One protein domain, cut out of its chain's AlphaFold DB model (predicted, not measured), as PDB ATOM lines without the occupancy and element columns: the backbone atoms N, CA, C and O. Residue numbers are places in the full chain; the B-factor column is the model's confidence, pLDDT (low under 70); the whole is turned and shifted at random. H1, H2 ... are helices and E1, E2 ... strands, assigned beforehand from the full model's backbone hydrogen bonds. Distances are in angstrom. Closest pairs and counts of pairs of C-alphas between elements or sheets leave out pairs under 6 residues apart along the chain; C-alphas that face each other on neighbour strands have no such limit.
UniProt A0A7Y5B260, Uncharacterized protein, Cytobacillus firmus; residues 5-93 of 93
ATOM      1  N   ALA A   5      79.042 120.481  86.467       77.31
ATOM      2  CA  ALA A   5      79.820 119.340  86.941       77.31
ATOM      3  C   ALA A   5      81.098 119.742  87.704       77.31
ATOM      4  O   ALA A   5      81.346 119.209  88.781       77.31
ATOM      5  N   ILE A   6      81.861 120.725  87.210       78.56
ATOM      6  CA  ILE A   6      83.094 121.204  87.862       78.56
ATOM      7  C   ILE A   6      82.765 121.828  89.223       78.56
ATOM      8  O   ILE A   6      83.462 121.604  90.210       78.56
ATOM      9  N   PHE A   7      81.682 122.601  89.297       77.56
ATOM     10  CA  PHE A   7      81.225 123.199  90.552       77.56
ATOM     11  C   PHE A   7      80.748 122.137  91.549       77.56
ATOM     12  O   PHE A   7      81.079 122.204  92.734       77.56
ATOM     13  N   LYS A   8      80.050 121.105  91.060       82.12
ATOM     14  CA  LYS A   8      79.639 119.953  91.868       82.12
ATOM     15  C   LYS A   8      80.841 119.195  92.446       82.12
ATOM     16  O   LYS A   8      80.840 118.856  93.624       82.12
ATOM     17  N   GLU A   9      81.877 118.953  91.648       85.75
ATOM     18  CA  GLU A   9      83.108 118.299  92.113       85.75
ATOM     19  C   GLU A   9      83.815 119.113  93.202       85.75
ATOM     20  O   GLU A   9      84.275 118.550  94.195       85.75
ATOM     21  N   ARG A  10      83.843 120.445  93.066       85.69
ATOM     22  CA  ARG A  10      84.445 121.335  94.070       85.69
ATOM     23  C   ARG A  10      83.725 121.274  95.415       85.69
ATOM     24  O   ARG A  10      84.387 121.107  96.435       85.69
ATOM     25  N   ILE A  11      82.390 121.364  95.434       88.38
ATOM     26  CA  ILE A  11      81.632 121.287  96.695       88.38
ATOM     27  C   ILE A  11      81.730 119.903  97.339       88.38
ATOM     28  O   ILE A  11      81.911 119.811  98.549       88.38
ATOM     29  N   VAL A  12      81.725 118.830  96.540       90.56
ATOM     30  CA  VAL A  12      81.986 117.463  97.023       90.56
ATOM     31  C   VAL A  12      83.379 117.365  97.655       90.56
ATOM     32  O   VAL A  12      83.516 116.839  98.758       90.56
ATOM     33  N   GLY A  13      84.409 117.912  97.003       89.81
ATOM     34  CA  GLY A  13      85.777 117.935  97.529       89.81
ATOM     35  C   GLY A  13      85.912 118.729  98.833       89.81
ATOM     36  O   GLY A  13      86.592 118.286  99.763       89.81
ATOM     37  N   ALA A  14      85.225 119.868  98.934       89.56
ATOM     38  CA  ALA A  14      85.194 120.677 100.148       89.56
ATOM     39  C   ALA A  14      84.490 119.943 101.303       89.56
ATOM     40  O   ALA A  14      85.027 119.888 102.408       89.56
ATOM     41  N   ILE A  15      83.344 119.303 101.045       90.94
ATOM     42  CA  ILE A  15      82.633 118.483 102.039       90.94
ATOM     43  C   ILE A  15      83.518 117.329 102.522       90.94
ATOM     44  O   ILE A  15      83.691 117.162 103.724       90.94
ATOM     45  N   ASN A  16      84.146 116.584 101.608       92.06
ATOM     46  CA  ASN A  16      85.034 115.473 101.969       92.06
ATOM     47  C   ASN A  16      86.228 115.937 102.816       92.06
ATOM     48  O   ASN A  16      86.638 115.252 103.751       92.06
ATOM     49  N   THR A  17      86.775 117.114 102.509       90.62
ATOM     50  CA  THR A  17      87.859 117.712 103.297       90.62
ATOM     51  C   THR A  17      87.380 118.082 104.700       90.62
ATOM     52  O   THR A  17      88.064 117.766 105.668       90.62
ATOM     53  N   CYS A  18      86.193 118.684 104.815       89.38
ATOM     54  CA  CYS A  18      85.562 119.012 106.094       89.38
ATOM     55  C   CYS A  18      85.337 117.756 106.957       89.38
ATOM     56  O   CYS A  18      85.778 117.716 108.102       89.38
ATOM     57  N   ILE A  19      84.763 116.694 106.377       90.38
ATOM     58  CA  ILE A  19      84.570 115.393 107.042       90.38
ATOM     59  C   ILE A  19      85.898 114.844 107.565       90.38
ATOM     60  O   ILE A  19      85.986 114.435 108.722       90.38
ATOM     61  N   ARG A  20      86.951 114.864 106.737       89.81
ATOM     62  CA  ARG A  20      88.270 114.374 107.147       89.81
ATOM     63  C   ARG A  20      88.829 115.167 108.325       89.81
ATOM     64  O   ARG A  20      89.318 114.547 109.258       89.81
ATOM     65  N   MET A  21      88.747 116.498 108.293       88.00
ATOM     66  CA  MET A  21      89.240 117.351 109.383       88.00
ATOM     67  C   MET A  21      88.520 117.057 110.702       88.00
ATOM     68  O   MET A  21      89.176 116.880 111.723       88.00
ATOM     69  N   ILE A  22      87.189 116.935 110.661       87.69
ATOM     70  CA  ILE A  22      86.373 116.607 111.837       87.69
ATOM     71  C   ILE A  22      86.766 115.232 112.390       87.69
ATOM     72  O   ILE A  22      87.115 115.113 113.562       87.69
ATOM     73  N   ASN A  23      86.796 114.207 111.536       88.00
ATOM     74  CA  ASN A  23      87.148 112.845 111.944       88.00
ATOM     75  C   ASN A  23      88.606 112.723 112.425       88.00
ATOM     76  O   ASN A  23      88.915 111.860 113.239       88.00
ATOM     77  N   GLU A  24      89.529 113.540 111.911       85.94
ATOM     78  CA  GLU A  24      90.915 113.590 112.389       85.94
ATOM     79  C   GLU A  24      91.041 114.265 113.755       85.94
ATOM     80  O   GLU A  24      91.854 113.804 114.557       85.94
ATOM     81  N   SER A  25      90.246 115.303 114.030       82.88
ATOM     82  CA  SER A  25      90.187 115.934 115.354       82.88
ATOM     83  C   SER A  25      89.625 114.965 116.400       82.88
ATOM     84  O   SER A  25      90.215 114.779 117.463       82.88
ATOM     85  N   ASP A  26      88.561 114.243 116.041       78.94
ATOM     86  CA  ASP A  26      87.873 113.294 116.922       78.94
ATOM     87  C   ASP A  26      88.755 112.114 117.369       78.94
ATOM     88  O   ASP A  26      88.607 111.624 118.482       78.94
ATOM     89  N   LYS A  27      89.762 111.707 116.577       73.50
ATOM     90  CA  LYS A  27      90.739 110.666 116.981       73.50
ATOM     91  C   LYS A  27      91.439 110.957 118.310       73.50
ATOM     92  O   LYS A  27      91.979 110.036 118.923       73.50
ATOM     93  N   TRP A  28      91.489 112.224 118.709       69.31
ATOM     94  CA  TRP A  28      92.123 112.682 119.940       69.31
ATOM     95  C   TRP A  28      91.104 113.036 121.030       69.31
ATOM     96  O   TRP A  28      91.510 113.331 122.153       69.31
ATOM     97  N   ASP A  29      89.806 112.983 120.720       68.06
ATOM     98  CA  ASP A  29      88.713 113.243 121.649       68.06
ATOM     99  C   ASP A  29      88.150 111.922 122.198       68.06
ATOM    100  O   ASP A  29      87.571 111.107 121.484       68.06
ATOM    101  N   LEU A  30      88.308 111.709 123.505       62.56
ATOM    102  CA  LEU A  30      87.788 110.524 124.193       62.56
ATOM    103  C   LEU A  30      86.249 110.505 124.261       62.56
ATOM    104  O   LEU A  30      85.675 109.448 124.524       62.56
ATOM    105  N   GLU A  31      85.587 111.647 124.052       67.31
ATOM    106  CA  GLU A  31      84.128 111.783 124.108       67.31
ATOM    107  C   GLU A  31      83.444 111.519 122.753       67.31
ATOM    108  O   GLU A  31      82.231 111.307 122.733       67.31
ATOM    109  N   GLY A  32      84.191 111.483 121.639       63.34
ATOM    110  CA  GLY A  32      83.652 111.203 120.303       63.34
ATOM    111  C   GLY A  32      82.628 112.244 119.838       63.34
ATOM    112  O   GLY A  32      81.488 111.900 119.511       63.34
ATOM    113  N   LYS A  33      82.985 113.533 119.869       65.19
ATOM    114  CA  LYS A  33      82.062 114.648 119.594       65.19
ATOM    115  C   LYS A  33      81.658 114.788 118.132       65.19
ATOM    116  O   LYS A  33      80.658 115.458 117.870       65.19
ATOM    117  N   GLY A  34      82.391 114.197 117.187       64.75
ATOM    118  CA  GLY A  34      82.336 114.627 115.792       64.75
ATOM    119  C   GLY A  34      82.240 113.553 114.718       64.75
ATOM    120  O   GLY A  34      82.189 113.939 113.558       64.75
ATOM    121  N   ILE A  35      82.199 112.249 115.020       77.38
ATOM    122  CA  ILE A  35      82.310 111.223 113.962       77.38
ATOM    123  C   ILE A  35      81.229 111.394 112.884       77.38
ATOM    124  O   ILE A  35      80.028 111.226 113.133       77.38
ATOM    125  N   ILE A  36      81.684 111.680 111.664       82.06
ATOM    126  CA  ILE A  36      80.868 111.715 110.453       82.06
ATOM    127  C   ILE A  36      81.155 110.458 109.634       82.06
ATOM    128  O   ILE A  36      82.315 110.126 109.372       82.06
ATOM    129  N   GLU A  37      80.106 109.762 109.196       85.62
ATOM    130  CA  GLU A  37      80.247 108.645 108.261       85.62
ATOM    131  C   GLU A  37      80.906 109.116 106.955       85.62
ATOM    132  O   GLU A  37      80.546 110.147 106.385       85.62
ATOM    133  N   ASN A  38      81.874 108.341 106.456       82.69
ATOM    134  CA  ASN A  38      82.571 108.671 105.209       82.69
ATOM    135  C   ASN A  38      81.651 108.575 103.982       82.69
ATOM    136  O   ASN A  38      81.908 109.218 102.964       82.69
ATOM    137  N   GLU A  39      80.596 107.762 104.066       88.69
ATOM    138  CA  GLU A  39      79.587 107.636 103.021       88.69
ATOM    139  C   GLU A  39      78.461 108.646 103.249       88.69
ATOM    140  O   GLU A  39      77.843 108.705 104.309       88.69
ATOM    141  N   TRP A  40      78.173 109.446 102.227       93.81
ATOM    142  CA  TRP A  40      77.139 110.471 102.277       93.81
ATOM    143  C   TRP A  40      76.474 110.641 100.915       93.81
ATOM    144  O   TRP A  40      76.993 110.218  99.880       93.81
ATOM    145  N   HIS A  41      75.287 111.243 100.914       93.12
ATOM    146  CA  HIS A  41      74.457 111.340  99.716       93.12
ATOM    147  C   HIS A  41      74.311 112.793  99.283       93.12
ATOM    148  O   HIS A  41      74.183 113.688 100.120       93.12
ATOM    149  N   SER A  42      74.274 113.028  97.971       93.06
ATOM    150  CA  SER A  42      73.986 114.350  97.423       93.06
ATOM    151  C   SER A  42      72.976 114.323  96.294       93.06
ATOM    152  O   SER A  42      72.899 113.374  95.514       93.06
ATOM    153  N   TYR A  43      72.215 115.404  96.187       91.62
ATOM    154  CA  TYR A  43      71.323 115.659  95.066       91.62
ATOM    155  C   TYR A  43      71.197 117.161  94.830       91.62
ATOM    156  O   TYR A  43      71.651 117.973  95.631       91.62
ATOM    157  N   GLN A  44      70.588 117.537  93.707       89.19
ATOM    158  CA  GLN A  44      70.353 118.933  93.370       89.19
ATOM    159  C   GLN A  44      68.861 119.194  93.202       89.19
ATOM    160  O   GLN A  44      68.174 118.484  92.464       89.19
ATOM    161  N   ILE A  45      68.366 120.241  93.855       88.81
ATOM    162  CA  ILE A  45      67.016 120.752  93.635       88.81
ATOM    163  C   ILE A  45      67.065 121.631  92.384       88.81
ATOM    164  O   ILE A  45      67.605 122.735  92.406       88.81
ATOM    165  N   LYS A  46      66.512 121.128  91.274       80.69
ATOM    166  CA  LYS A  46      66.598 121.780  89.955       80.69
ATOM    167  C   LYS A  46      65.965 123.173  89.910       80.69
ATOM    168  O   LYS A  46      66.481 124.031  89.208       80.69
ATOM    169  N   ASN A  47      64.885 123.399  90.658       81.19
ATOM    170  CA  ASN A  47      64.121 124.649  90.581       81.19
ATOM    171  C   ASN A  47      64.862 125.860  91.173       81.19
ATOM    172  O   ASN A  47      64.610 126.975  90.734       81.19
ATOM    173  N   ASP A  48      65.768 125.644  92.132       82.44
ATOM    174  CA  ASP A  48      66.493 126.714  92.847       82.44
ATOM    175  C   ASP A  48      68.024 126.529  92.789       82.44
ATOM    176  O   ASP A  48      68.792 127.186  93.485       82.44
ATOM    177  N   HIS A  49      68.501 125.591  91.959       83.94
ATOM    178  CA  HIS A  49      69.916 125.213  91.869       83.94
ATOM    179  C   HIS A  49      70.576 124.966  93.239       83.94
ATOM    180  O   HIS A  49      71.750 125.277  93.440       83.94
ATOM    181  N   THR A  50      69.838 124.401  94.191       89.12
ATOM    182  CA  THR A  50      70.369 124.084  95.518       89.12
ATOM    183  C   THR A  50      71.079 122.739  95.469       89.12
ATOM    184  O   THR A  50      70.462 121.733  95.112       89.12
ATOM    185  N   PHE A  51      72.354 122.698  95.840       90.75
ATOM    186  CA  PHE A  51      73.062 121.451  96.100       90.75
ATOM    187  C   PHE A  51      72.753 120.997  97.526       90.75
ATOM    188  O   PHE A  51      72.856 121.775  98.468       90.75
ATOM    189  N   VAL A  52      72.349 119.745  97.696       92.75
ATOM    190  CA  VAL A  52      71.972 119.191  98.994       92.75
ATOM    191  C   VAL A  52      72.937 118.079  99.353       92.75
ATOM    192  O   VAL A  52      73.109 117.146  98.571       92.75
ATOM    193  N   ALA A  53      73.537 118.172 100.535       94.56
ATOM    194  CA  ALA A  53      74.338 117.120 101.139       94.56
ATOM    195  C   ALA A  53      73.589 116.532 102.336       94.56
ATOM    196  O   ALA A  53      73.065 117.267 103.172       94.56
ATOM    197  N   VAL A  54      73.541 115.207 102.424       95.69
ATOM    198  CA  VAL A  54      72.985 114.482 103.567       95.69
ATOM    199  C   VAL A  54      74.112 113.683 104.199       95.69
ATOM    200  O   VAL A  54      74.556 112.690 103.624       95.69
ATOM    201  N   LEU A  55      74.576 114.152 105.357       93.44
ATOM    202  CA  LEU A  55      75.654 113.551 106.141       93.44
ATOM    203  C   LEU A  55      75.062 112.778 107.321       93.44
ATOM    204  O   LEU A  55      74.053 113.210 107.877       93.44
ATOM    205  N   THR A  56      75.692 111.688 107.748       91.75
ATOM    206  CA  THR A  56      75.374 111.048 109.032       91.75
ATOM    207  C   THR A  56      76.430 111.460 110.051       91.75
ATOM    208  O   THR A  56      77.590 111.086 109.917       91.75
ATOM    209  N   ILE A  57      76.037 112.234 111.059       88.94
ATOM    210  CA  ILE A  57      76.914 112.735 112.123       88.94
ATOM    211  C   ILE A  57      76.424 112.135 113.439       88.94
ATOM    212  O   ILE A  57      75.255 112.313 113.783       88.94
ATOM    213  N   LEU A  58      77.281 111.399 114.152       86.69
ATOM    214  CA  LEU A  58      76.917 110.686 115.389       86.69
ATOM    215  C   LEU A  58      75.666 109.795 115.231       86.69
ATOM    216  O   LEU A  58      74.768 109.782 116.072       86.69
ATOM    217  N   GLY A  59      75.560 109.094 114.098       86.00
ATOM    218  CA  GLY A  59      74.410 108.239 113.777       86.00
ATOM    219  C   GLY A  59      73.122 108.989 113.407       86.00
ATOM    220  O   GLY A  59      72.098 108.355 113.154       86.00
ATOM    221  N   GLN A  60      73.142 110.327 113.342       89.50
ATOM    222  CA  GLN A  60      71.991 111.145 112.957       89.50
ATOM    223  C   GLN A  60      72.189 111.786 111.587       89.50
ATOM    224  O   GLN A  60      73.222 112.392 111.303       89.50
ATOM    225  N   LYS A  61      71.163 111.710 110.736       92.38
ATOM    226  CA  LYS A  61      71.187 112.368 109.426       92.38
ATOM    227  C   LYS A  61      71.024 113.877 109.576       92.38
ATOM    228  O   LYS A  61      70.066 114.346 110.183       92.38
ATOM    229  N   GLN A  62      71.932 114.620 108.961       92.56
ATOM    230  CA  GLN A  62      71.945 116.073 108.883       92.56
ATOM    231  C   GLN A  62      71.900 116.489 107.416       92.56
ATOM    232  O   GLN A  62      72.670 115.995 106.590       92.56
ATOM    233  N   THR A  63      70.982 117.391 107.080       94.25
ATOM    234  CA  THR A  63      70.831 117.915 105.720       94.25
ATOM    235  C   THR A  63      71.412 119.315 105.637       94.25
ATOM    236  O   THR A  63      71.014 120.206 106.382       94.25
ATOM    237  N   ILE A  64      72.325 119.512 104.691       92.75
ATOM    238  CA  ILE A  64      73.003 120.779 104.452       92.75
ATOM    239  C   ILE A  64      72.665 121.229 103.040       92.75
ATOM    240  O   ILE A  64      72.898 120.523 102.060       92.75
ATOM    241  N   LEU A  65      72.072 122.410 102.960       92.12
ATOM    242  CA  LEU A  65      71.595 123.010 101.724       92.12
ATOM    243  C   LEU A  65      72.607 124.066 101.301       92.12
ATOM    244  O   LEU A  65      72.874 124.973 102.076       92.12
ATOM    245  N   PHE A  66      73.125 123.990 100.087       89.25
ATOM    246  CA  PHE A  66      74.008 124.987  99.495       89.25
ATOM    247  C   PHE A  66      73.265 125.644  98.335       89.25
ATOM    248  O   PHE A  66      72.988 125.005  97.317       89.25
ATOM    249  N   LYS A  67      72.902 126.915  98.487       88.19
ATOM    250  CA  LYS A  67      72.341 127.738  97.415       88.19
ATOM    251  C   LYS A  67      73.369 127.934  96.315       88.19
ATOM    252  O   LYS A  67      74.566 127.823  96.564       88.19
ATOM    253  N   LYS A  68      72.911 128.242  95.106       84.31
ATOM    254  CA  LYS A  68      73.752 128.403  93.913       84.31
ATOM    255  C   LYS A  68      75.026 129.210  94.174       84.31
ATOM    256  O   LYS A  68      76.110 128.775  93.811       84.31
ATOM    257  N   GLU A  69      74.908 130.347  94.840       82.19
ATOM    258  CA  GLU A  69      76.010 131.238  95.196       82.19
ATOM    259  C   GLU A  69      77.048 130.611  96.146       82.19
ATOM    260  O   GLU A  69      78.210 131.003  96.127       82.19
ATOM    261  N   GLU A  70      76.664 129.598  96.924       78.62
ATOM    262  CA  GLU A  70      77.521 128.902  97.890       78.62
ATOM    263  C   GLU A  70      78.309 127.731  97.264       78.62
ATOM    264  O   GLU A  70      79.245 127.234  97.893       78.62
ATOM    265  N   TRP A  71      77.951 127.277  96.049       77.75
ATOM    266  CA  TRP A  71      78.623 126.148  95.376       77.75
ATOM    267  C   TRP A  71      78.979 126.356  93.890       77.75
ATOM    268  O   TRP A  71      79.805 125.612  93.372       77.75
ATOM    269  N   ILE A  72      78.438 127.372  93.200       70.44
ATOM    270  CA  ILE A  72      78.747 127.715  91.788       70.44
ATOM    271  C   ILE A  72      79.806 128.848  91.684       70.44
ATOM    272  O   ILE A  72      79.948 129.533  90.672       70.44
ATOM    273  N   GLY A  73      80.616 129.038  92.730       65.44
ATOM    274  CA  GLY A  73      81.698 130.030  92.781       65.44
ATOM    275  C   GLY A  73      83.094 129.480  92.456       65.44
ATOM    276  O   GLY A  73      83.337 128.270  92.451       65.44
ATOM    277  N   PHE A  74      84.054 130.380  92.209       57.22
ATOM    278  CA  PHE A  74      85.477 130.011  92.161       57.22
ATOM    279  C   PHE A  74      85.998 129.539  93.527       57.22
ATOM    280  O   PHE A  74      86.849 128.652  93.573       57.22
ATOM    281  N   ASP A  75      85.398 130.043  94.608       56.25
ATOM    282  CA  ASP A  75      85.883 129.911  95.981       56.25
ATOM    283  C   ASP A  75      85.040 128.951  96.828       56.25
ATOM    284  O   ASP A  75      84.684 129.248  97.968       56.25
ATOM    285  N   VAL A  76      84.719 127.764  96.301       61.59
ATOM    286  CA  VAL A  76      84.194 126.675  97.143       61.59
ATOM    287  C   VAL A  76      85.348 126.104  97.967       61.59
ATOM    288  O   VAL A  76      85.899 125.044  97.684       61.59
ATOM    289  N   ASN A  77      85.772 126.884  98.952       65.62
ATOM    290  CA  ASN A  77      86.813 126.555  99.906       65.62
ATOM    291  C   ASN A  77      86.144 126.293 101.257       65.62
ATOM    292  O   ASN A  77      85.261 127.045 101.671       65.62
ATOM    293  N   VAL A  78      86.585 125.253 101.961       63.81
ATOM    294  CA  VAL A  78      86.143 124.942 103.328       63.81
ATOM    295  C   VAL A  78      86.280 126.157 104.250       63.81
ATOM    296  O   VAL A  78      85.411 126.373 105.086       63.81
ATOM    297  N   ALA A  79      87.318 126.981 104.058       63.09
ATOM    298  CA  ALA A  79      87.553 128.216 104.810       63.09
ATOM    299  C   ALA A  79      86.591 129.368 104.461       63.09
ATOM    300  O   ALA A  79      86.362 130.244 105.287       63.09
ATOM    301  N   ALA A  80      86.043 129.383 103.243       67.69
ATOM    302  CA  ALA A  80      85.193 130.468 102.746       67.69
ATOM    303  C   ALA A  80      83.694 130.136 102.819       67.69
ATOM    304  O   ALA A  80      82.856 131.037 102.812       67.69
ATOM    305  N   ASN A  81      83.335 128.852 102.883       81.25
ATOM    306  CA  ASN A  81      81.946 128.421 102.951       81.25
ATOM    307  C   ASN A  81      81.455 128.399 104.408       81.25
ATOM    308  O   ASN A  81      81.856 127.539 105.193       81.25
ATOM    309  N   VAL A  82      80.550 129.323 104.742       84.56
ATOM    310  CA  VAL A  82      80.023 129.520 106.106       84.56
ATOM    311  C   VAL A  82      79.449 128.230 106.697       84.56
ATOM    312  O   VAL A  82      79.742 127.909 107.841       84.56
ATOM    313  N   LYS A  83      78.721 127.425 105.915       87.88
ATOM    314  CA  LYS A  83      78.115 126.172 106.403       87.88
ATOM    315  C   LYS A  83      79.151 125.094 106.713       87.88
ATOM    316  O   LYS A  83      78.972 124.310 107.640       87.88
ATOM    317  N   LEU A  84      80.242 125.049 105.947       87.12
ATOM    318  CA  LEU A  84      81.358 124.147 106.242       87.12
ATOM    319  C   LEU A  84      82.149 124.624 107.465       87.12
ATOM    320  O   LEU A  84      82.566 123.792 108.264       87.12
ATOM    321  N   GLN A  85      82.310 125.937 107.647       86.81
ATOM    322  CA  GLN A  85      82.903 126.502 108.862       86.81
ATOM    323  C   GLN A  85      82.061 126.198 110.103       86.81
ATOM    324  O   GLN A  85      82.604 125.737 111.099       86.81
ATOM    325  N   GLU A  86      80.740 126.365 110.031       87.94
ATOM    326  CA  GLU A  86      79.824 126.026 111.126       87.94
ATOM    327  C   GLU A  86      79.931 124.549 111.531       87.94
ATOM    328  O   GLU A  86      79.981 124.239 112.721       87.94
ATOM    329  N   LEU A  87      80.019 123.634 110.555       87.38
ATOM    330  CA  LEU A  87      80.281 122.218 110.824       87.38
ATOM    331  C   LEU A  87      81.618 122.008 111.543       87.38
ATOM    332  O   LEU A  87      81.659 121.292 112.542       87.38
ATOM    333  N   LEU A  88      82.698 122.623 111.053       86.12
ATOM    334  CA  LEU A  88      84.022 122.498 111.660       86.12
ATOM    335  C   LEU A  88      84.038 123.030 113.092       86.12
ATOM    336  O   LEU A  88      84.488 122.331 113.990       86.12
ATOM    337  N   THR A  89      83.518 124.234 113.329       85.56
ATOM    338  CA  THR A  89      83.448 124.823 114.673       85.56
ATOM    339  C   THR A  89      82.643 123.961 115.633       85.56
ATOM    340  O   THR A  89      82.981 123.883 116.805       85.56
ATOM    341  N   LYS A  90      81.582 123.306 115.153       85.19
ATOM    342  CA  LYS A  90      80.719 122.490 116.005       85.19
ATOM    343  C   LYS A  90      81.323 121.134 116.376       85.19
ATOM    344  O   LYS A  90      81.002 120.621 117.442       85.19
ATOM    345  N   TYR A  91      82.114 120.536 115.484       82.69
ATOM    346  CA  TYR A  91      82.508 119.127 115.595       82.69
ATOM    347  C   TYR A  91      84.022 118.878 115.614       82.69
ATOM    348  O   TYR A  91      84.434 117.753 115.865       82.69
ATOM    349  N   SER A  92      84.851 119.885 115.331       73.31
ATOM    350  CA  SER A  92      86.313 119.750 115.258       73.31
ATOM    351  C   SER A  92      87.075 120.574 116.300       73.31
ATOM    352  O   SER A  92      88.277 120.339 116.437       73.31
ATOM    353  N   TYR A  93      86.440 121.542 116.968       61.72
ATOM    354  CA  TYR A  93      87.071 122.473 117.912       61.72
ATOM    355  C   TYR A  93      86.414 122.418 119.289       61.72
ATOM    356  O   TYR A  93      85.183 122.206 119.345       61.72
TER     357      TYR A  93
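AT A GLANCE: This is residues 5 to 93 of the 93 residues of an uncharacterized protein of Cytobacillus firmus (UniProt A0A7Y5B260). A long helix, H1, and a shorter one, H3, lie side by side as one layer, loosely packed over a hairpin sheet of three strands, E1 E2 E3; tiny H2 sits near one end of H1. The printed part has 89 residues, with three named helices and three named strands in the order H1 E1 E2 E3 H2 H3. The sheet order is E1, E2, E3, antiparallel, and the class is mixed, helices and strands. The whole is compact, with a radius of gyration of the C-alphas of 13.0 A, yet elongated, 42 by 23 by 17 A.

HOW THE PARTS SIT: Start with H1, residues 5 to 26, which only grazes the sheet with residues 8 to 19. Next come E1, residues 41 to 45, E2, residues 50 to 57, and E3, residues 60 to 66, a meander, each strand the antiparallel neighbour of the one before. Look at the hairpin E1 and E2 for N 43 and O 52, 3.1 A, and at the hairpin E2 and E3 for N 53 and O 64, 2.9 A, both within hydrogen-bond range. H2, residues 68 to 71, touches residues 7 to 11 of H1 alone, closest at the C-alphas of Ile 11 and Trp 71, 5.9 A. H3, residues 82 to 91, touches residues 14 to 22 of H1 alone, closest at the C-alphas of Ile 22 and Tyr 91, 6.0 A, with a shallow tilt of 19 degrees, the same way. H2 and H3 are apart, and each only grazes the sheet. In H1 and H3 every O i to N i+4 pair is within hydrogen-bond range; H2 is too short for one.

IN THESE COORDINATES: Find C-alpha 5 at (79.820, 119.340, 86.941); H1 runs 31.6 A from there. E2 spans 21.2 A and E3 19.4 A. H3, 14.3 A long, ends at C-alpha 91, (82.508, 119.127, 115.595).

THE WHOLE: The C-alphas of Leu 30 and Asn 47 are the two farthest apart, 43.5 A. The printed part has no cut, and the link from H1 to E1 is long. Confidence is under 70 at residues 28 to 34, 73 to 80 and 93.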